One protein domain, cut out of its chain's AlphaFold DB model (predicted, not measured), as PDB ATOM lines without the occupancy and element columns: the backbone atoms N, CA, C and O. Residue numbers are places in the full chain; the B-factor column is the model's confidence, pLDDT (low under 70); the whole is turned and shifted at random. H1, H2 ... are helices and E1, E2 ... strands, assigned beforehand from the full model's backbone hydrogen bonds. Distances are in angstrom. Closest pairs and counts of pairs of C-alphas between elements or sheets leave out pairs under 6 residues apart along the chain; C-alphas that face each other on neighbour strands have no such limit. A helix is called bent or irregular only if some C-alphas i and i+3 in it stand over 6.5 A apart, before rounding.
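Overview. This is residues 163 to 326 of the 545 residues of a protein of Bifidobacterium tsurumiense (UniProt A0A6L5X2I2). A twisted sheet of five strands runs through the core, with H2 packed over one face and H4 over the other. H7 crosses H2, kinked H8 reaches from the sheet to H4, and H6 is beside edge strand E5. The printed part has 164 residues, with eight named helices and five named strands in the order H1 E1 H2 E2 H3 E3 H4 E4 E5 H5 H6 H7 H8. The mixed sheet has the order E2, E1, E3, E4, E5, and the class is mixed, helices and strands. The whole is compact, with a radius of gyration of the C-alphas of 14.8 A, and rounded, spanning 39 by 36 by 35 A.

Along the chain. H1, residues 163 to 166, begins at C-alpha 163 (152.670, 160.653, 149.197). E1 is residues 177 to 181, 13.2 A long; H2 is 187 to 198, 16.8 A; E2 is 202 to 206, 13.3 A. Then come H3, 220 to 223, E3, 228 to 231, and H4, 234 to 242, 12.6 A. E4, 246 to 250, and E5, 253 to 257, form a hairpin. H5 is 263 to 268, H6 is 282 to 292, 15.1 A, and H7 is 296 to 305, 14.3 A. H8, 307 to 325, 22.8 A, ends at C-alpha 325 (151.515, 148.289, 149.640). H8 is irregular, with C-alphas 316 and 319 7.7 A apart and a kink of 64 degrees near residue 319; H6 is only just irregular, with C-alphas 287 and 290 6.54 A apart.

Arrangement. E2 and E1 are parallel (N 178 to O 202, 2.8 A), as are E1 and E3 (N 230 to O 179, 2.8 A) and E3 and E4 (N 247 to O 229, 2.8 A); E4 and E5 are antiparallel (N 248 to O 256, 2.8 A). E1, H2, E2 and E3, H4, E4 are strand-helix-strand units, two parallel neighbour strands with a helix between, and E2, H3, E3 is a split one, with E1 between its strands; each crossover is right-handed. H2, at a height over the sheet of 8.8 A, and H4, at 9.3 A, lie on opposite faces, giving three layers. H6 stands at the sheet's level, 1.4 A; H5, H7 and H8 only graze the sheet. H2 and H7 touch, closest at the C-alphas of Ala 192 and Ser 296, 4.4 A, with a steep tilt of 53 degrees. The hub H4 touches H8, about perpendicular at 84 degrees, with the C-alphas of Val 241 and Thr 322 closest, 4.9 A. H4 also touches H1, closest at the C-alphas of Phe 164 and Gln 242, 5.2 A, and only just touches H3, with 3 pairs of C-alphas within 8 A, the closest Leu 223 and Cys 239, 7.4 A. Every O i to N i+4 pair is within hydrogen-bond range in H2, H4, H5 and H7, against 4 of 7 in H6 and 13 of 15 in H8; H1 and H3 are too short for such a pair.

Size, cuts and confidence. The C-alphas farthest apart, those of Gly 200 and Phe 280, are 40.2 A apart. The printed part has no cut. The links E2 to H3 and H5 to H6 are long, with 13 residues each. Mean pLDDT of the printed part is 89.8; residues 207 to 215 and 277 to 278 are under 70.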
ATOM      1  N   GLU A 163     153.094 159.656 150.186       94.25
ATOM      2  CA  GLU A 163     152.670 160.653 149.197       94.25
ATOM      3  C   GLU A 163     151.746 160.069 148.116       94.25
ATOM      4  O   GLU A 163     150.714 160.670 147.833       94.25
ATOM      5  N   PHE A 164     152.003 158.859 147.606       94.94
ATOM      6  CA  PHE A 164     151.132 158.214 146.612       94.94
ATOM      7  C   PHE A 164     149.805 157.760 147.222       94.94
ATOM      8  O   PHE A 164     148.757 157.819 146.578       94.94
ATOM      9  N   THR A 165     149.829 157.328 148.486       91.69
ATOM     10  CA  THR A 165     148.605 156.930 149.193       91.69
ATOM     11  C   THR A 165     147.691 158.125 149.468       91.69
ATOM     12  O   THR A 165     146.467 157.997 149.368       91.69
ATOM     13  N   ASN A 166     148.288 159.291 149.739       91.19
ATOM     14  CA  ASN A 166     147.600 160.550 150.008       91.19
ATOM     15  C   ASN A 166     147.124 161.238 148.717       91.19
ATOM     16  O   ASN A 166     146.035 161.815 148.689       91.19
ATOM     17  N   ALA A 167     147.900 161.154 147.635       88.25
ATOM     18  CA  ALA A 167     147.626 161.796 146.350       88.25
ATOM     19  C   ALA A 167     146.662 160.983 145.470       88.25
ATOM     20  O   ALA A 167     146.984 160.622 144.338       88.25
ATOM     21  N   ARG A 168     145.463 160.680 145.981       85.31
ATOM     22  CA  ARG A 168     144.456 159.891 145.251       85.31
ATOM     23  C   ARG A 168     144.193 160.470 143.854       85.31
ATOM     24  O   ARG A 168     143.794 161.628 143.727       85.31
ATOM     25  N   SER A 169     144.352 159.632 142.828       82.38
ATOM     26  CA  SER A 169     144.071 160.025 141.447       82.38
ATOM     27  C   SER A 169     142.584 160.330 141.244       82.38
ATOM     28  O   SER A 169     141.706 159.723 141.872       82.38
ATOM     29  N   ARG A 170     142.297 161.289 140.360       81.44
ATOM     30  CA  ARG A 170     140.930 161.573 139.923       81.44
ATOM     31  C   ARG A 170     140.520 160.509 138.919       81.44
ATOM     32  O   ARG A 170     141.100 160.409 137.849       81.44
ATOM     33  N   THR A 171     139.482 159.753 139.253       80.88
ATOM     34  CA  THR A 171     138.915 158.764 138.341       80.88
ATOM     35  C   THR A 171     138.404 159.437 137.065       80.88
ATOM     36  O   THR A 171     137.527 160.304 137.125       80.88
ATOM     37  N   SER A 172     138.924 158.999 135.919       89.25
ATOM     38  CA  SER A 172     138.395 159.285 134.588       89.25
ATOM     39  C   SER A 172     137.814 157.999 134.007       89.25
ATOM     40  O   SER A 172     138.397 156.936 134.156       89.25
ATOM     41  N   TRP A 173     136.668 158.102 133.335       92.00
ATOM     42  CA  TRP A 173     136.084 157.012 132.535       92.00
ATOM     43  C   TRP A 173     136.400 157.175 131.047       92.00
ATOM     44  O   TRP A 173     135.751 156.601 130.183       92.00
ATOM     45  N   LYS A 174     137.335 158.067 130.714       93.50
ATOM     46  CA  LYS A 174     137.769 158.299 129.343       93.50
ATOM     47  C   LYS A 174     139.276 158.232 129.297       93.50
ATOM     48  O   LYS A 174     139.945 159.083 129.873       93.50
ATOM     49  N   LEU A 175     139.780 157.260 128.553       96.44
ATOM     50  CA  LEU A 175     141.187 157.189 128.218       96.44
ATOM     51  C   LEU A 175     141.537 158.335 127.265       96.44
ATOM     52  O   LEU A 175     140.982 158.426 126.169       96.44
ATOM     53  N   HIS A 176     142.457 159.209 127.660       94.50
ATOM     54  CA  HIS A 176     142.988 160.242 126.776       94.50
ATOM     55  C   HIS A 176     144.503 160.398 126.898       94.50
ATOM     56  O   HIS A 176     145.185 160.538 125.879       94.50
ATOM     57  N   ARG A 177     145.029 160.359 128.125       96.75
ATOM     58  CA  ARG A 177     146.442 160.553 128.455       96.75
ATOM     59  C   ARG A 177     147.034 159.274 129.033       96.75
ATOM     60  O   ARG A 177     146.595 158.796 130.074       96.75
ATOM     61  N   ILE A 178     148.067 158.760 128.380       97.56
ATOM     62  CA  ILE A 178     148.766 157.527 128.744       97.56
ATOM     63  C   ILE A 178     150.228 157.861 129.034       97.56
ATOM     64  O   ILE A 178     150.859 158.594 128.271       97.56
ATOM     65  N   LEU A 179     150.773 157.304 130.111       95.56
ATOM     66  CA  LEU A 179     152.204 157.358 130.403       95.56
ATOM     67  C   LEU A 179     152.818 155.969 130.243       95.56
ATOM     68  O   LEU A 179     152.394 155.036 130.913       95.56
ATOM     69  N   MET A 180     153.842 155.824 129.406       93.50
ATOM     70  CA  MET A 180     154.701 154.637 129.417       93.50
ATOM     71  C   MET A 180     155.913 154.895 130.310       93.50
ATOM     72  O   MET A 180     156.699 155.793 130.009       93.50
ATOM     73  N   VAL A 181     156.091 154.084 131.352       90.81
ATOM     74  CA  VAL A 181     157.285 154.086 132.210       90.81
ATOM     75  C   VAL A 181     158.046 152.784 131.978       90.81
ATOM     76  O   VAL A 181     157.647 151.733 132.485       90.81
ATOM     77  N   SER A 182     159.113 152.849 131.177       86.62
ATOM     78  CA  SER A 182     159.922 151.683 130.805       86.62
ATOM     79  C   SER A 182     161.362 152.068 130.468       86.62
ATOM     80  O   SER A 182     161.619 153.055 129.779       86.62
ATOM     81  N   ASN A 183     162.303 151.227 130.902       78.75
ATOM     82  CA  ASN A 183     163.721 151.339 130.549       78.75
ATOM     83  C   ASN A 183     164.095 150.529 129.306       78.75
ATOM     84  O   ASN A 183     165.131 150.784 128.692       78.75
ATOM     85  N   HIS A 184     163.280 149.537 128.948       81.56
ATOM     86  CA  HIS A 184     163.555 148.605 127.859       81.56
ATOM     87  C   HIS A 184     162.266 148.264 127.093       81.56
ATOM     88  O   HIS A 184     161.912 147.082 127.014       81.56
ATOM     89  N   PRO A 185     161.552 149.268 126.544       86.81
ATOM     90  CA  PRO A 185     160.296 149.012 125.857       86.81
ATOM     91  C   PRO A 185     160.542 148.078 124.660       86.81
ATOM     92  O   PRO A 185     161.450 148.333 123.862       86.81
ATOM     93  N   PRO A 186     159.791 146.971 124.524       90.44
ATOM     94  CA  PRO A 186     159.930 146.095 123.370       90.44
ATOM     95  C   PRO A 186     159.313 146.740 122.116       90.44
ATOM     96  O   PRO A 186     158.422 147.586 122.213       90.44
ATOM     97  N   GLU A 187     159.766 146.326 120.931       93.06
ATOM     98  CA  GLU A 187     159.377 146.934 119.647       93.06
ATOM     99  C   GLU A 187     157.854 146.948 119.425       93.06
ATOM    100  O   GLU A 187     157.299 147.943 118.957       93.06
ATOM    101  N   GLU A 188     157.152 145.878 119.806       94.94
ATOM    102  CA  GLU A 188     155.692 145.807 119.712       94.94
ATOM    103  C   GLU A 188     154.986 146.881 120.553       94.94
ATOM    104  O   GLU A 188     153.976 147.441 120.126       94.94
ATOM    105  N   LEU A 189     155.544 147.231 121.717       95.25
ATOM    106  CA  LEU A 189     154.992 148.272 122.577       95.25
ATOM    107  C   LEU A 189     155.254 149.657 121.979       95.25
ATOM    108  O   LEU A 189     154.353 150.495 121.940       95.25
ATOM    109  N   GLU A 190     156.454 149.892 121.440       95.00
ATOM    110  CA  GLU A 190     156.754 151.143 120.735       95.00
ATOM    111  C   GLU A 190     155.822 151.358 119.533       95.00
ATOM    112  O   GLU A 190     155.331 152.468 119.303       95.00
ATOM    113  N   ASN A 191     155.541 150.296 118.776       97.31
ATOM    114  CA  ASN A 191     154.622 150.342 117.646       97.31
ATOM    115  C   ASN A 191     153.167 150.552 118.093       97.31
ATOM    116  O   ASN A 191     152.475 151.385 117.504       97.31
ATOM    117  N   ALA A 192     152.719 149.904 119.173       97.75
ATOM    118  CA  ALA A 192     151.397 150.141 119.758       97.75
ATOM    119  C   ALA A 192     151.202 151.612 120.166       97.75
ATOM    120  O   ALA A 192     150.164 152.216 119.896       97.75
ATOM    121  N   ILE A 193     152.237 152.240 120.733       95.94
ATOM    122  CA  ILE A 193     152.221 153.667 121.084       95.94
ATOM    123  C   ILE A 193     152.068 154.554 119.844       95.94
ATOM    124  O   ILE A 193     151.336 155.547 119.879       95.94
ATOM    125  N   ARG A 194     152.717 154.211 118.723       97.19
ATOM    126  CA  ARG A 194     152.541 154.937 117.450       97.19
ATOM    127  C   ARG A 194     151.107 154.816 116.928       97.19
ATOM    128  O   ARG A 194     150.556 155.812 116.453       97.19
ATOM    129  N   ILE A 195     150.494 153.636 117.055       98.19
ATOM    130  CA  ILE A 195     149.086 153.408 116.700       98.19
ATOM    131  C   ILE A 195     148.178 154.314 117.544       98.19
ATOM    132  O   ILE A 195     147.390 155.074 116.982       98.19
ATOM    133  N   LEU A 196     148.343 154.316 118.870       97.75
ATOM    134  CA  LEU A 196     147.549 155.143 119.789       97.75
ATOM    135  C   LEU A 196     147.682 156.644 119.493       97.75
ATOM    136  O   LEU A 196     146.679 157.350 119.393       97.75
ATOM    137  N   ARG A 197     148.904 157.135 119.264       97.69
ATOM    138  CA  ARG A 197     149.133 158.541 118.886       97.69
ATOM    139  C   ARG A 197     148.427 158.907 117.578       97.69
ATOM    140  O   ARG A 197     147.828 159.974 117.484       97.69
ATOM    141  N   THR A 198     148.440 158.011 116.590       97.38
ATOM    142  CA  THR A 198     147.745 158.214 115.303       97.38
ATOM    143  C   THR A 198     146.222 158.263 115.471       97.38
ATOM    144  O   THR A 198     145.539 158.957 114.723       97.38
ATOM    145  N   GLN A 199     145.687 157.572 116.479       96.69
ATOM    146  CA  GLN A 199     144.266 157.591 116.838       96.69
ATOM    147  C   GLN A 199     143.865 158.787 117.723       96.69
ATOM    148  O   GLN A 199     142.691 158.927 118.059       96.69
ATOM    149  N   GLY A 200     144.807 159.674 118.067       97.06
ATOM    150  CA  GLY A 200     144.539 160.920 118.792       97.06
ATOM    151  C   GLY A 200     144.717 160.854 120.312       97.06
ATOM    152  O   GLY A 200     144.359 161.813 120.996       97.06
ATOM    153  N   TYR A 201     145.276 159.765 120.851       97.81
ATOM    154  CA  TYR A 201     145.640 159.680 122.269       97.81
ATOM    155  C   TYR A 201     146.957 160.411 122.549       97.81
ATOM    156  O   TYR A 201     147.897 160.371 121.748       97.81
ATOM    157  N   VAL A 202     147.051 161.044 123.717       97.00
ATOM    158  CA  VAL A 202     148.303 161.621 124.215       97.00
ATOM    159  C   VAL A 202     149.074 160.512 124.910       97.00
ATOM    160  O   VAL A 202     148.616 159.986 125.920       97.00
ATOM    161  N   VAL A 203     150.239 160.150 124.374       95.88
ATOM    162  CA  VAL A 203     151.101 159.129 124.978       95.88
ATOM    163  C   VAL A 203     152.473 159.719 125.246       95.88
ATOM    164  O   VAL A 203     153.226 159.971 124.298       95.88
ATOM    165  N   ASP A 204     152.794 159.901 126.522       92.38
ATOM    166  CA  ASP A 204     154.103 160.347 126.990       92.38
ATOM    167  C   ASP A 204     154.958 159.146 127.399       92.38
ATOM    168  O   ASP A 204     154.450 158.086 127.764       92.38
ATOM    169  N   THR A 205     156.275 159.306 127.324       88.12
ATOM    170  CA  THR A 205     157.238 158.253 127.653       88.12
ATOM    171  C   THR A 205     158.222 158.769 128.688       88.12
ATOM    172  O   THR A 205     158.872 159.788 128.456       88.12
ATOM    173  N   LEU A 206     158.347 158.049 129.796       81.88
ATOM    174  CA  LEU A 206     159.336 158.279 130.835       81.88
ATOM    175  C   LEU A 206     160.310 157.099 130.848       81.88
ATOM    176  O   LEU A 206     159.907 155.948 131.019       81.88
ATOM    177  N   SER A 207     161.590 157.394 130.648       67.69
ATOM    178  CA  SER A 207     162.674 156.450 130.889       67.69
ATOM    179  C   SER A 207     163.269 156.737 132.265       67.69
ATOM    180  O   SER A 207     163.836 157.805 132.507       67.69
ATOM    181  N   ASP A 208     163.142 155.777 133.179       57.78
ATOM    182  CA  ASP A 208     163.745 155.858 134.504       57.78
ATOM    183  C   ASP A 208     165.269 155.643 134.371       57.78
ATOM    184  O   ASP A 208     165.814 154.540 134.364       57.78
ATOM    185  N   ALA A 209     165.984 156.761 134.263       49.28
ATOM    186  CA  ALA A 209     167.401 156.946 134.583       49.28
ATOM    187  C   ALA A 209     168.524 156.385 133.703       49.28
ATOM    188  O   ALA A 209     169.661 156.828 133.883       49.28
ATOM    189  N   LEU A 210     168.289 155.518 132.720       43.19
ATOM    190  CA  LEU A 210     169.388 155.112 131.833       43.19
ATOM    191  C   LEU A 210     169.619 156.145 130.721       43.19
ATOM    192  O   LEU A 210     169.057 156.077 129.632       43.19
ATOM    193  N   GLY A 211     170.491 157.115 131.010       42.06
ATOM    194  CA  GLY A 211     171.131 157.970 130.007       42.06
ATOM    195  C   GLY A 211     170.437 159.295 129.669       42.06
ATOM    196  O   GLY A 211     170.937 160.011 128.799       42.06
ATOM    197  N   GLY A 212     169.346 159.652 130.351       47.69
ATOM    198  CA  GLY A 212     168.725 160.977 130.233       47.69
ATOM    199  C   GLY A 212     169.545 162.082 130.912       47.69
ATOM    200  O   GLY A 212     170.300 161.820 131.845       47.69
ATOM    201  N   ASP A 213     169.383 163.329 130.467       48.25
ATOM    202  CA  ASP A 213     170.079 164.492 131.046       48.25
ATOM    203  C   ASP A 213     169.480 164.944 132.400       48.25
ATOM    204  O   ASP A 213     170.045 165.793 133.085       48.25
ATOM    205  N   SER A 214     168.335 164.387 132.817       58.56
ATOM    206  CA  SER A 214     167.654 164.698 134.087       58.56
ATOM    207  C   SER A 214     166.873 163.484 134.623       58.56
ATOM    208  O   SER A 214     165.649 163.448 134.522       58.56
ATOM    209  N   PRO A 215     167.560 162.454 135.146       65.25
ATOM    210  CA  PRO A 215     166.914 161.285 135.729       65.25
ATOM    211  C   PRO A 215     166.181 161.668 137.020       65.25
ATOM    212  O   PRO A 215     166.726 162.377 137.869       65.25
ATOM    213  N   ALA A 216     164.950 161.191 137.179       70.50
ATOM    214  CA  ALA A 216     164.129 161.433 138.360       70.50
ATOM    215  C   ALA A 216     163.379 160.157 138.749       70.50
ATOM    216  O   ALA A 216     163.009 159.370 137.883       70.50
ATOM    217  N   ILE A 217     163.153 159.968 140.050       81.19
ATOM    218  CA  ILE A 217     162.194 158.975 140.544       81.19
ATOM    219  C   ILE A 217     160.796 159.493 140.188       81.19
ATOM    220  O   ILE A 217     160.511 160.679 140.377       81.19
ATOM    221  N   THR A 218     159.941 158.624 139.649       84.88
ATOM    222  CA  THR A 218     158.536 158.949 139.361       84.88
ATOM    223  C   THR A 218     157.843 159.499 140.614       84.88
ATOM    224  O   THR A 218     158.034 158.964 141.701       84.88
ATOM    225  N   SER A 219     157.024 160.548 140.474       88.88
ATOM    226  CA  SER A 219     156.287 161.164 141.586       88.88
ATOM    227  C   SER A 219     154.781 160.926 141.491       88.88
ATOM    228  O   SER A 219     154.232 160.734 140.401       88.88
ATOM    229  N   ALA A 220     154.093 161.003 142.631       92.50
ATOM    230  CA  ALA A 220     152.638 160.876 142.683       92.50
ATOM    231  C   ALA A 220     151.929 161.948 141.835       92.50
ATOM    232  O   ALA A 220     151.006 161.632 141.083       92.50
ATOM    233  N   ASP A 221     152.393 163.199 141.889       91.44
ATOM    234  CA  ASP A 221     151.838 164.289 141.076       91.44
ATOM    235  C   ASP A 221     151.960 163.993 139.581       91.44
ATOM    236  O   ASP A 221     151.014 164.220 138.829       91.44
ATOM    237  N   LYS A 222     153.095 163.420 139.156       90.44
ATOM    238  CA  LYS A 222     153.304 163.080 137.752       90.44
ATOM    239  C   LYS A 222     152.337 161.996 137.288       90.44
ATOM    240  O   LYS A 222     151.755 162.130 136.216       90.44
ATOM    241  N   LEU A 223     152.149 160.943 138.082       93.19
ATOM    242  CA  LEU A 223     151.214 159.861 137.753       93.19
ATOM    243  C   LEU A 223     149.756 160.340 137.713       93.19
ATOM    244  O   LEU A 223     148.983 159.864 136.883       93.19
ATOM    245  N   ALA A 224     149.386 161.316 138.547       92.56
ATOM    246  CA  ALA A 224     148.035 161.880 138.583       92.56
ATOM    247  C   ALA A 224     147.639 162.653 137.307       92.56
ATOM    248  O   ALA A 224     146.460 162.952 137.115       92.56
ATOM    249  N   GLU A 225     148.595 162.989 136.434       92.88
ATOM    250  CA  GLU A 225     148.336 163.645 135.145       92.88
ATOM    251  C   GLU A 225     147.797 162.694 134.063       92.88
ATOM    252  O   GLU A 225     147.448 163.158 132.969       92.88
ATOM    253  N   TYR A 226     147.777 161.384 134.320       95.50
ATOM    254  CA  TYR A 226     147.476 160.361 133.322       95.50
ATOM    255  C   TYR A 226     146.281 159.499 133.722       95.50
ATOM    256  O   TYR A 226     146.040 159.216 134.894       95.50
ATOM    257  N   ASP A 227     145.546 159.063 132.704       97.06
ATOM    258  CA  ASP A 227     144.381 158.195 132.833       97.06
ATOM    259  C   ASP A 227     144.796 156.728 133.010       97.06
ATOM    260  O   ASP A 227     144.085 155.960 133.655       97.06
ATOM    261  N   CYS A 228     145.934 156.345 132.419       96.88
ATOM    262  CA  CYS A 228     146.503 155.000 132.435       96.88
ATOM    263  C   CYS A 228     148.038 155.060 132.399       96.88
ATOM    264  O   CYS A 228     148.623 155.923 131.734       96.88
ATOM    265  N   VAL A 229     148.687 154.111 133.077       97.06
ATOM    266  CA  VAL A 229     150.146 153.943 133.064       97.06
ATOM    267  C   VAL A 229     150.511 152.557 132.533       97.06
ATOM    268  O   VAL A 229     150.026 151.549 133.040       97.06
ATOM    269  N   ILE A 230     151.400 152.499 131.541       97.50
ATOM    270  CA  ILE A 230     151.995 151.261 131.025       97.50
ATOM    271  C   ILE A 230     153.352 151.062 131.699       97.50
ATOM    272  O   ILE A 230     154.242 151.895 131.520       97.50
ATOM    273  N   THR A 231     153.518 149.998 132.488       95.44
ATOM    274  CA  THR A 231     154.764 149.769 133.243       95.44
ATOM    275  C   THR A 231     154.873 148.349 133.819       95.44
ATOM    276  O   THR A 231     153.969 147.533 133.660       95.44
ATOM    277  N   ILE A 232     155.972 148.050 134.520       93.62
ATOM    278  CA  ILE A 232     156.180 146.830 135.316       93.62
ATOM    279  C   ILE A 232     156.830 147.160 136.669       93.62
ATOM    280  O   ILE A 232     157.413 148.224 136.870       93.62
ATOM    281  N   GLY A 233     156.774 146.216 137.607       92.19
ATOM    282  CA  GLY A 233     157.482 146.300 138.883       92.19
ATOM    283  C   GLY A 233     156.936 147.385 139.810       92.19
ATOM    284  O   GLY A 233     155.729 147.491 140.012       92.19
ATOM    285  N   LYS A 234     157.830 148.181 140.408       91.88
ATOM    286  CA  LYS A 234     157.490 149.106 141.501       91.88
ATOM    287  C   LYS A 234     156.490 150.193 141.100       91.88
ATOM    288  O   LYS A 234     155.590 150.513 141.872       91.88
ATOM    289  N   THR A 235     156.574 150.686 139.866       94.12
ATOM    290  CA  THR A 235     155.636 151.688 139.345       94.12
ATOM    291  C   THR A 235     154.203 151.160 139.278       94.12
ATOM    292  O   THR A 235     153.262 151.928 139.467       94.12
ATOM    293  N   VAL A 236     154.010 149.841 139.123       96.56
ATOM    294  CA  VAL A 236     152.678 149.222 139.228       96.56
ATOM    295  C   VAL A 236     152.097 149.455 140.617       96.56
ATOM    296  O   VAL A 236     150.956 149.880 140.744       96.56
ATOM    297  N   GLN A 237     152.894 149.261 141.665       96.69
ATOM    298  CA  GLN A 237     152.449 149.427 143.048       96.69
ATOM    299  C   GLN A 237     152.125 150.889 143.369       96.69
ATOM    300  O   GLN A 237     151.120 151.145 144.034       96.69
ATOM    301  N   TYR A 238     152.895 151.849 142.835       96.69
ATOM    302  CA  TYR A 238     152.542 153.274 142.901       96.69
ATOM    303  C   TYR A 238     151.146 153.532 142.320       96.69
ATOM    304  O   TYR A 238     150.302 154.138 142.981       96.69
ATOM    305  N   CYS A 239     150.876 153.010 141.119       97.06
ATOM    306  CA  CYS A 239     149.588 153.167 140.446       97.06
ATOM    307  C   CYS A 239     148.441 152.539 141.256       97.06
ATOM    308  O   CYS A 239     147.415 153.188 141.479       97.06
ATOM    309  N   LEU A 240     148.648 151.321 141.776       97.50
ATOM    310  CA  LEU A 240     147.660 150.585 142.568       97.50
ATOM    311  C   LEU A 240     147.226 151.357 143.820       97.50
ATOM    312  O   LEU A 240     146.025 151.491 144.066       97.50
ATOM    313  N   VAL A 241     148.169 151.888 144.608       97.06
ATOM    314  CA  VAL A 241     147.808 152.643 145.823       97.06
ATOM    315  C   VAL A 241     147.235 154.017 145.499       97.06
ATOM    316  O   VAL A 241     146.374 154.524 146.221       97.06
ATOM    317  N   GLN A 242     147.678 154.631 144.403       96.31
ATOM    318  CA  GLN A 242     147.215 155.953 144.015       96.31
ATOM    319  C   GLN A 242     145.803 155.914 143.414       96.31
ATOM    320  O   GLN A 242     145.028 156.860 143.586       96.31
ATOM    321  N   GLY A 243     145.417 154.791 142.808       96.31
ATOM    322  CA  GLY A 243     144.144 154.636 142.107       96.31
ATOM    323  C   GLY A 243     144.235 154.930 140.611       96.31
ATOM    324  O   GLY A 243     143.237 155.346 140.031       96.31
ATOM    325  N   VAL A 244     145.415 154.767 140.008       96.56
ATOM    326  CA  VAL A 244     145.638 154.946 138.566       96.56
ATOM    327  C   VAL A 244     145.566 153.573 137.888       96.56
ATOM    328  O   VAL A 244     146.331 152.690 138.277       96.56
ATOM    329  N   PRO A 245     144.683 153.361 136.893       97.25
ATOM    330  CA  PRO A 245     144.675 152.137 136.099       97.25
ATOM    331  C   PRO A 245     146.053 151.839 135.501       97.25
ATOM    332  O   PRO A 245     146.698 152.715 134.920       97.25
ATOM    333  N   VAL A 246     146.500 150.591 135.634       97.19
ATOM    334  CA  VAL A 246     147.836 150.165 135.211       97.19
ATOM    335  C   VAL A 246     147.767 149.018 134.212       97.19
ATOM    336  O   VAL A 246     147.121 147.997 134.455       97.19
ATOM    337  N   PHE A 247     148.459 149.191 133.091       98.06
ATOM    338  CA  PHE A 247     148.642 148.184 132.057       98.06
ATOM    339  C   PHE A 247     150.033 147.561 132.208       98.06
ATOM    340  O   PHE A 247     151.053 148.198 131.938       98.06
ATOM    341  N   VAL A 248     150.089 146.315 132.677       97.12
ATOM    342  CA  VAL A 248     151.347 145.628 132.979       97.12
ATOM    343  C   VAL A 248     151.916 145.017 131.703       97.12
ATOM    344  O   VAL A 248     151.410 143.992 131.243       97.12
ATOM    345  N   TYR A 249     152.949 145.644 131.124       95.44
ATOM    346  CA  TYR A 249     153.611 145.168 129.902       95.44
ATOM    347  C   TYR A 249     155.010 145.788 129.699       95.44
ATOM    348  O   TYR A 249     155.155 147.006 129.776       95.44
ATOM    349  N   ASP A 250     156.033 144.970 129.414       92.38
ATOM    350  CA  ASP A 250     157.418 145.399 129.107       92.38
ATOM    351  C   ASP A 250     158.171 144.253 128.379       92.38
ATOM    352  O   ASP A 250     157.561 143.411 127.724       92.38
ATOM    353  N   ARG A 251     159.497 144.154 128.514       86.44
ATOM    354  CA  ARG A 251     160.396 143.154 127.917       86.44
ATOM    355  C   ARG A 251     160.009 141.688 128.146       86.44
ATOM    356  O   ARG A 251     160.475 140.826 127.404       86.44
ATOM    357  N   PHE A 252     159.200 141.401 129.169       87.50
ATOM    358  CA  PHE A 252     158.688 140.060 129.485       87.50
ATOM    359  C   PHE A 252     157.281 139.798 128.914       87.50
ATOM    360  O   PHE A 252     156.680 138.767 129.221       87.50
ATOM    361  N   GLY A 253     156.759 140.717 128.097       89.62
ATOM    362  CA  GLY A 253     155.344 140.787 127.755       89.62
ATOM    363  C   GLY A 253     154.534 141.282 128.950       89.62
ATOM    364  O   GLY A 253     155.030 142.058 129.776       89.62
ATOM    365  N   GLY A 254     153.295 140.813 129.059       92.06
ATOM    366  CA  GLY A 254     152.476 141.059 130.237       92.06
ATOM    367  C   GLY A 254     151.000 140.753 130.025       92.06
ATOM    368  O   GLY A 254     150.555 140.596 128.889       92.06
ATOM    369  N   PRO A 255     150.223 140.643 131.115       92.75
ATOM    370  CA  PRO A 255     148.807 140.307 131.039       92.75
ATOM    371  C   PRO A 255     147.919 141.481 130.586       92.75
ATOM    372  O   PRO A 255     146.713 141.293 130.444       92.75
ATOM    373  N   GLY A 256     148.482 142.679 130.387       95.88
ATOM    374  CA  GLY A 256     147.720 143.900 130.137       95.88
ATOM    375  C   GLY A 256     147.173 144.496 131.431       95.88
ATOM    376  O   GLY A 256     147.884 144.549 132.438       95.88
ATOM    377  N   TYR A 257     145.926 144.971 131.421       97.81
ATOM    378  CA  TYR A 257     145.290 145.502 132.627       97.81
ATOM    379  C   TYR A 257     145.139 144.437 133.716       97.81
ATOM    380  O   TYR A 257     144.818 143.275 133.446       97.81
ATOM    381  N   LEU A 258     145.353 144.850 134.967       97.06
ATOM    382  CA  LEU A 258     145.100 143.989 136.116       97.06
ATOM    383  C   LEU A 258     143.594 143.818 136.350       97.06
ATOM    384  O   LEU A 258     142.824 144.766 136.209       97.06
ATOM    385  N   ASN A 259     143.198 142.601 136.703       95.81
ATOM    386  CA  ASN A 259     141.833 142.214 137.041       95.81
ATOM    387  C   ASN A 259     141.842 141.039 138.035       95.81
ATOM    388  O   ASN A 259     142.899 140.511 138.391       95.81
ATOM    389  N   GLU A 260     140.656 140.597 138.461       95.25
ATOM    390  CA  GLU A 260     140.491 139.502 139.429       95.25
ATOM    391  C   GLU A 260     141.177 138.191 139.002       95.25
ATOM    392  O   GLU A 260     141.636 137.431 139.851       95.25
ATOM    393  N   ASN A 261     141.298 137.934 137.696       94.62
ATOM    394  CA  ASN A 261     141.846 136.679 137.179       94.62
ATOM    395  C   ASN A 261     143.378 136.664 137.120       94.62
ATOM    396  O   ASN A 261     143.972 135.587 137.110       94.62
ATOM    397  N   ASN A 262     144.030 137.830 137.033       95.06
ATOM    398  CA  ASN A 262     145.478 137.913 136.810       95.06
ATOM    399  C   ASN A 262     146.256 138.592 137.952       95.06
ATOM    400  O   ASN A 262     147.481 138.446 138.006       95.06
ATOM    401  N   TYR A 263     145.580 139.279 138.879       96.56
ATOM    402  CA  TYR A 263     146.231 140.059 139.933       96.56
ATOM    403  C   TYR A 263     147.138 139.214 140.835       96.56
ATOM    404  O   TYR A 263     148.300 139.566 141.025       96.56
ATOM    405  N   GLU A 264     146.654 138.079 141.347       95.56
ATOM    406  CA  GLU A 264     147.435 137.240 142.270       95.56
ATOM    407  C   GLU A 264     148.686 136.646 141.608       95.56
ATOM    408  O   GLU A 264     149.757 136.590 142.216       95.56
ATOM    409  N   VAL A 265     148.590 136.270 140.329       93.94
ATOM    410  CA  VAL A 265     149.743 135.774 139.564       93.94
ATOM    411  C   VAL A 265     150.744 136.905 139.314       93.94
ATOM    412  O   VAL A 265     151.946 136.726 139.512       93.94
ATOM    413  N   ALA A 266     150.270 138.098 138.944       94.56
ATOM    414  CA  ALA A 266     151.136 139.260 138.776       94.56
ATOM    415  C   ALA A 266     151.833 139.637 140.098       94.56
ATOM    416  O   ALA A 266     153.045 139.861 140.107       94.56
ATOM    417  N   LYS A 267     151.107 139.620 141.225       96.12
ATOM    418  CA  LYS A 267     151.629 139.844 142.583       96.12
ATOM    419  C   LYS A 267     152.696 138.814 142.959       96.12
ATOM    420  O   LYS A 267     153.751 139.191 143.472       96.12
ATOM    421  N   TYR A 268     152.479 137.532 142.652       95.38
ATOM    422  CA  TYR A 268     153.464 136.468 142.880       95.38
ATOM    423  C   TYR A 268     154.806 136.764 142.193       95.38
ATOM    424  O   TYR A 268     155.860 136.568 142.799       95.38
ATOM    425  N   TYR A 269     154.775 137.304 140.970       93.00
ATOM    426  CA  TYR A 269     155.968 137.665 140.198       93.00
ATOM    427  C   TYR A 269     156.444 139.112 140.383       93.00
ATOM    428  O   TYR A 269     157.277 139.579 139.596       93.00
ATOM    429  N   ASN A 270     155.964 139.814 141.417       94.31
ATOM    430  CA  ASN A 270     156.295 141.214 141.697       94.31
ATOM    431  C   ASN A 270     156.012 142.146 140.501       94.31
ATOM    432  O   ASN A 270     156.826 142.999 140.152       94.31
ATOM    433  N   PHE A 271     154.887 141.920 139.822       94.88
ATOM    434  CA  PHE A 271     154.398 142.704 138.687       94.88
ATOM    435  C   PHE A 271     155.414 142.870 137.552       94.88
ATOM    436  O   PHE A 271     155.400 143.860 136.827       94.88
ATOM    437  N   SER A 272     156.313 141.903 137.367       91.00
ATOM    438  CA  SER A 272     157.407 142.013 136.400       91.00
ATOM    439  C   SER A 272     156.983 141.783 134.939       91.00
ATOM    440  O   SER A 272     157.855 141.576 134.106       91.00
ATOM    441  N   GLY A 273     155.687 141.679 134.634       88.88
ATOM    442  CA  GLY A 273     155.173 141.232 133.328       88.88
ATOM    443  C   GLY A 273     155.116 139.707 133.137       88.88
ATOM    444  O   GLY A 273     154.566 139.233 132.151       88.88
ATOM    445  N   ARG A 274     155.622 138.914 134.091       87.25
ATOM    446  CA  ARG A 274     155.473 137.447 134.072       87.25
ATOM    447  C   ARG A 274     154.090 137.048 134.592       87.25
ATOM    448  O   ARG A 274     153.615 137.636 135.561       87.25
ATOM    449  N   ASN A 275     153.460 136.058 133.962       76.75
ATOM    450  CA  ASN A 275     152.070 135.660 134.235       76.75
ATOM    451  C   ASN A 275     151.816 134.133 134.151       76.75
ATOM    452  O   ASN A 275     150.666 133.708 134.090       76.75
ATOM    453  N   HIS A 276     152.865 133.311 134.127       73.44
ATOM    454  CA  HIS A 276     152.800 131.845 134.098       73.44
ATOM    455  C   HIS A 276     154.029 131.266 134.802       73.44
ATOM    456  O   HIS A 276     154.918 132.038 135.164       73.44
ATOM    457  N   ASP A 277     154.081 129.938 134.975       68.31
ATOM    458  CA  ASP A 277     155.205 129.216 135.586       68.31
ATOM    459  C   ASP A 277     156.513 129.488 134.840       68.31
ATOM    460  O   ASP A 277     156.911 128.779 133.913       68.31
ATOM    461  N   ASP A 278     157.175 130.558 135.257       67.19
ATOM    462  CA  ASP A 278     158.408 131.018 134.661       67.19
ATOM    463  C   ASP A 278     159.602 130.496 135.443       67.19
ATOM    464  O   ASP A 278     159.590 130.359 136.672       67.19
ATOM    465  N   SER A 279     160.680 130.235 134.717       70.25
ATOM    466  CA  SER A 279     161.901 129.784 135.353       70.25
ATOM    467  C   SER A 279     162.518 130.908 136.198       70.25
ATOM    468  O   SER A 279     162.436 132.099 135.889       70.25
ATOM    469  N   PHE A 280     163.226 130.528 137.262       82.50
ATOM    470  CA  PHE A 280     164.021 131.469 138.050       82.50
ATOM    471  C   PHE A 280     165.308 131.921 137.340       82.50
ATOM    472  O   PHE A 280     166.201 132.438 137.996       82.50
ATOM    473  N   SER A 281     165.461 131.702 136.029       82.50
ATOM    474  CA  SER A 281     166.566 132.217 135.206       82.50
ATOM    475  C   SER A 281     166.091 133.403 134.378       82.50
ATOM    476  O   SER A 281     165.113 133.304 133.642       82.50
ATOM    477  N   LEU A 282     166.817 134.519 134.458       81.88
ATOM    478  CA  LEU A 282     166.519 135.722 133.685       81.88
ATOM    479  C   LEU A 282     166.538 135.435 132.178       81.88
ATOM    480  O   LEU A 282     165.638 135.850 131.452       81.88
ATOM    481  N   GLY A 283     167.541 134.687 131.708       78.44
ATOM    482  CA  GLY A 283     167.676 134.355 130.292       78.44
ATOM    483  C   GLY A 283     166.574 133.421 129.785       78.44
ATOM    484  O   GLY A 283     166.152 133.548 128.640       78.44
ATOM    485  N   GLU A 284     166.102 132.489 130.615       80.94
ATOM    486  CA  GLU A 284     164.963 131.623 130.280       80.94
ATOM    487  C   GLU A 284     163.648 132.402 130.292       80.94
ATOM    488  O   GLU A 284     162.921 132.329 129.309       80.94
ATOM    489  N   ALA A 285     163.395 133.219 131.320       81.44
ATOM    490  CA  ALA A 285     162.213 134.079 131.385       81.44
ATOM    491  C   ALA A 285     162.118 135.010 130.162       81.44
ATOM    492  O   ALA A 285     161.060 135.157 129.558       81.44
ATOM    493  N   MET A 286     163.242 135.585 129.715       79.75
ATOM    494  CA  MET A 286     163.279 136.389 128.485       79.75
ATOM    495  C   MET A 286     162.969 135.577 127.219       79.75
ATOM    496  O   MET A 286     162.354 136.106 126.299       79.75
ATOM    497  N   ARG A 287     163.383 134.305 127.142       79.94
ATOM    498  CA  ARG A 287     163.058 133.431 125.999       79.94
ATOM    499  C   ARG A 287     161.593 132.989 126.012       79.94
ATOM    500  O   ARG A 287     160.976 132.914 124.952       79.94
ATOM    501  N   ASN A 288     161.049 132.721 127.196       79.44
ATOM    502  CA  ASN A 288     159.661 132.305 127.394       79.44
ATOM    503  C   ASN A 288     158.669 133.458 127.217       79.44
ATOM    504  O   ASN A 288     157.509 133.211 126.891       79.44
ATOM    505  N   ALA A 289     159.131 134.707 127.346       77.56
ATOM    506  CA  ALA A 289     158.324 135.911 127.161       77.56
ATOM    507  C   ALA A 289     157.526 135.927 125.847       77.56
ATOM    508  O   ALA A 289     156.480 136.563 125.797       77.56
ATOM    509  N   ASN A 290     157.958 135.203 124.806       71.62
ATOM    510  CA  ASN A 290     157.206 135.049 123.555       71.62
ATOM    511  C   ASN A 290     155.764 134.553 123.760       71.62
ATOM    512  O   ASN A 290     154.896 134.916 122.976       71.62
ATOM    513  N   VAL A 291     155.496 133.757 124.802       73.38
ATOM    514  CA  VAL A 291     154.138 133.288 125.141       73.38
ATOM    515  C   VAL A 291     153.249 134.436 125.641       73.38
ATOM    516  O   VAL A 291     152.033 134.384 125.494       73.38
ATOM    517  N   ASN A 292     153.857 135.495 126.178       74.38
ATOM    518  CA  ASN A 292     153.181 136.657 126.759       74.38
ATOM    519  C   ASN A 292     153.210 137.879 125.840       74.38
ATOM    520  O   ASN A 292     152.772 138.959 126.247       74.38
ATOM    521  N   ARG A 293     153.787 137.744 124.640       87.62
ATOM    522  CA  ARG A 293     153.868 138.840 123.684       87.62
ATOM    523  C   ARG A 293     152.568 138.960 122.914       87.62
ATOM    524  O   ARG A 293     152.059 137.994 122.354       87.62
ATOM    525  N   LEU A 294     152.070 140.181 122.875       91.25
ATOM    526  CA  LEU A 294     150.921 140.590 122.090       91.25
ATOM    527  C   LEU A 294     151.408 141.281 120.815       91.25
ATOM    528  O   LEU A 294     152.521 141.813 120.770       91.25
ATOM    529  N   SER A 295     150.578 141.285 119.772       95.62
ATOM    530  CA  SER A 295     150.845 142.136 118.611       95.62
ATOM    531  C   SER A 295     150.691 143.615 118.986       95.62
ATOM    532  O   SER A 295     150.010 143.960 119.955       95.62
ATOM    533  N   SER A 296     151.303 144.510 118.208       97.62
ATOM    534  CA  SER A 296     151.180 145.962 118.422       97.62
ATOM    535  C   SER A 296     149.712 146.411 118.376       97.62
ATOM    536  O   SER A 296     149.285 147.279 119.138       97.62
ATOM    537  N   GLU A 297     148.933 145.795 117.485       98.06
ATOM    538  CA  GLU A 297     147.504 146.018 117.301       98.06
ATOM    539  C   GLU A 297     146.695 145.532 118.506       98.06
ATOM    540  O   GLU A 297     145.820 146.259 118.977       98.06
ATOM    541  N   ASP A 298     147.012 144.349 119.042       97.56
ATOM    542  CA  ASP A 298     146.341 143.809 120.229       97.56
ATOM    543  C   ASP A 298     146.625 144.666 121.464       97.56
ATOM    544  O   ASP A 298     145.704 144.956 122.223       97.56
ATOM    545  N   ILE A 299     147.866 145.135 121.647       97.88
ATOM    546  CA  ILE A 299     148.223 146.044 122.750       97.88
ATOM    547  C   ILE A 299     147.400 147.334 122.659       97.88
ATOM    548  O   ILE A 299     146.759 147.726 123.634       97.88
ATOM    549  N   ALA A 300     147.383 147.986 121.490       98.00
ATOM    550  CA  ALA A 300     146.621 149.219 121.293       98.00
ATOM    551  C   ALA A 300     145.110 148.994 121.489       98.00
ATOM    552  O   ALA A 300     144.441 149.798 122.135       98.00
ATOM    553  N   SER A 301     144.581 147.881 120.971       97.94
ATOM    554  CA  SER A 301     143.174 147.503 121.111       97.94
ATOM    555  C   SER A 301     142.786 147.253 122.571       97.94
ATOM    556  O   SER A 301     141.781 147.791 123.039       97.94
ATOM    557  N   LEU A 302     143.589 146.491 123.320       97.50
ATOM    558  CA  LEU A 302     143.342 146.179 124.732       97.50
ATOM    559  C   LEU A 302     143.455 147.412 125.627       97.50
ATOM    560  O   LEU A 302     142.647 147.563 126.539       97.50
ATOM    561  N   LEU A 303     144.405 148.311 125.352       97.88
ATOM    562  CA  LEU A 303     144.533 149.574 126.084       97.88
ATOM    563  C   LEU A 303     143.249 150.401 126.019       97.88
ATOM    564  O   LEU A 303     142.856 150.970 127.034       97.88
ATOM    565  N   ILE A 304     142.592 150.432 124.856       97.75
ATOM    566  CA  ILE A 304     141.348 151.177 124.632       97.75
ATOM    567  C   ILE A 304     140.142 150.412 125.182       97.75
ATOM    568  O   ILE A 304     139.370 150.954 125.966       97.75
ATOM    569  N   SER A 305     139.963 149.161 124.753       97.06
ATOM    570  CA  SER A 305     138.752 148.379 125.035       97.06
ATOM    571  C   SER A 305     138.660 147.885 126.477       97.06
ATOM    572  O   SER A 305     137.553 147.755 126.988       97.06
ATOM    573  N   GLY A 306     139.793 147.653 127.144       97.12
ATOM    574  CA  GLY A 306     139.841 147.189 128.533       97.12
ATOM    575  C   GLY A 306     139.889 148.307 129.579       97.12
ATOM    576  O   GLY A 306     139.970 148.011 130.769       97.12
ATOM    577  N   TYR A 307     139.880 149.584 129.174       98.19
ATOM    578  CA  TYR A 307     140.090 150.696 130.105       98.19
ATOM    579  C   TYR A 307     138.991 150.807 131.166       98.19
ATOM    580  O   TYR A 307     139.299 150.946 132.347       98.19
ATOM    581  N   ASP A 308     137.721 150.706 130.769       97.56
ATOM    582  CA  ASP A 308     136.590 150.867 131.692       97.56
ATOM    583  C   ASP A 308     136.590 149.780 132.782       97.56
ATOM    584  O   ASP A 308     136.417 150.079 133.964       97.56
ATOM    585  N   GLU A 309     136.877 148.531 132.404       97.56
ATOM    586  CA  GLU A 309     137.021 147.409 133.342       97.56
ATOM    587  C   GLU A 309     138.217 147.614 134.286       97.56
ATOM    588  O   GLU A 309     138.134 147.328 135.481       97.56
ATOM    589  N   ALA A 310     139.326 148.163 133.778       97.50
ATOM    590  CA  ALA A 310     140.499 148.476 134.590       97.50
ATOM    591  C   ALA A 310     140.224 149.598 135.604       97.50
ATOM    592  O   ALA A 310     140.683 149.523 136.746       97.50
ATOM    593  N   VAL A 311     139.458 150.623 135.212       97.62
ATOM    594  CA  VAL A 311     138.994 151.685 136.117       97.62
ATOM    595  C   VAL A 311     138.133 151.092 137.226       97.62
ATOM    596  O   VAL A 311     138.363 151.387 138.401       97.62
ATOM    597  N   GLU A 312     137.181 150.226 136.878       97.50
ATOM    598  CA  GLU A 312     136.316 149.562 137.851       97.50
ATOM    599  C   GLU A 312     137.120 148.700 138.836       97.50
ATOM    600  O   GLU A 312     137.003 148.888 140.051       97.50
ATOM    601  N   PHE A 313     138.007 147.835 138.332       97.56
ATOM    602  CA  PHE A 313     138.880 147.003 139.164       97.56
ATOM    603  C   PHE A 313     139.731 147.849 140.119       97.56
ATOM    604  O   PHE A 313     139.809 147.570 141.320       97.56
ATOM    605  N   GLN A 314     140.333 148.926 139.609       95.81
ATOM    606  CA  GLN A 314     141.162 149.833 140.394       95.81
ATOM    607  C   GLN A 314     140.356 150.555 141.483       95.81
ATOM    608  O   GLN A 314     140.847 150.718 142.603       95.81
ATOM    609  N   MET A 315     139.123 150.980 141.187       94.88
ATOM    610  CA  MET A 315     138.240 151.633 142.156       94.88
ATOM    611  C   MET A 315     137.807 150.690 143.277       94.88
ATOM    612  O   MET A 315     137.822 151.097 144.440       94.88
ATOM    613  N   GLN A 316     137.436 149.456 142.936       96.88
ATOM    614  CA  GLN A 316     136.951 148.462 143.894       96.88
ATOM    615  C   GLN A 316     138.050 147.996 144.859       96.88
ATOM    616  O   GLN A 316     137.769 147.736 146.026       96.88
ATOM    617  N   ASN A 317     139.305 147.940 144.401       97.62
ATOM    618  CA  ASN A 317     140.395 147.310 145.150       97.62
ATOM    619  C   ASN A 317     141.410 148.289 145.767       97.62
ATOM    620  O   ASN A 317     142.277 147.867 146.532       97.62
ATOM    621  N   ARG A 318     141.317 149.604 145.503       95.25
ATOM    622  CA  ARG A 318     142.307 150.596 145.981       95.25
ATOM    623  C   ARG A 318     142.547 150.555 147.493       95.25
ATOM    624  O   ARG A 318     143.680 150.743 147.934       95.25
ATOM    625  N   GLU A 319     141.500 150.371 148.295       95.81
ATOM    626  CA  GLU A 319     141.640 150.306 149.756       95.81
ATOM    627  C   GLU A 319     142.497 149.104 150.173       95.81
ATOM    628  O   GLU A 319     143.453 149.271 150.930       95.81
ATOM    629  N   ALA A 320     142.237 147.932 149.585       97.00
ATOM    630  CA  ALA A 320     143.053 146.739 149.787       97.00
ATOM    631  C   ALA A 320     144.499 146.960 149.318       97.00
ATOM    632  O   ALA A 320     145.433 146.672 150.060       97.00
ATOM    633  N   PHE A 321     144.706 147.566 148.144       97.31
ATOM    634  CA  PHE A 321     146.051 147.894 147.656       97.31
ATOM    635  C   PHE A 321     146.798 148.850 148.587       97.31
ATOM    636  O   PHE A 321     147.996 148.694 148.805       97.31
ATOM    637  N   THR A 322     146.100 149.828 149.168       96.62
ATOM    638  CA  THR A 322     146.696 150.746 150.147       96.62
ATOM    639  C   THR A 322     147.139 149.987 151.399       96.62
ATOM    640  O   THR A 322     148.230 150.247 151.898       96.62
ATOM    641  N   GLY A 323     146.345 149.027 151.880       95.69
ATOM    642  CA  GLY A 323     146.734 148.158 152.995       95.69
ATOM    643  C   GLY A 323     147.929 147.252 152.671       95.69
ATOM    644  O   GLY A 323     148.828 147.116 153.497       95.69
ATOM    645  N   ASP A 324     147.960 146.689 151.462       95.75
ATOM    646  CA  ASP A 324     148.992 145.746 151.012       95.75
ATOM    647  C   ASP A 324     150.341 146.411 150.704       95.75
ATOM    648  O   ASP A 324     151.390 145.787 150.883       95.75
ATOM    649  N   TYR A 325     150.323 147.647 150.195       97.38
ATOM    650  CA  TYR A 325     151.515 148.289 149.640       97.38
ATOM    651  C   TYR A 325     151.860 149.639 150.263       97.38
ATOM    652  O   TYR A 325     152.910 150.159 149.924       97.38
ATOM    653  N   SER A 326     151.073 150.244 151.156       97.12
ATOM    654  CA  SER A 326     151.532 151.466 151.845       97.12
ATOM    655  C   SER A 326     152.696 151.160 152.791       97.12
ATOM    656  O   SER A 326     152.654 150.194 153.552       97.12
TER     657      SER A 326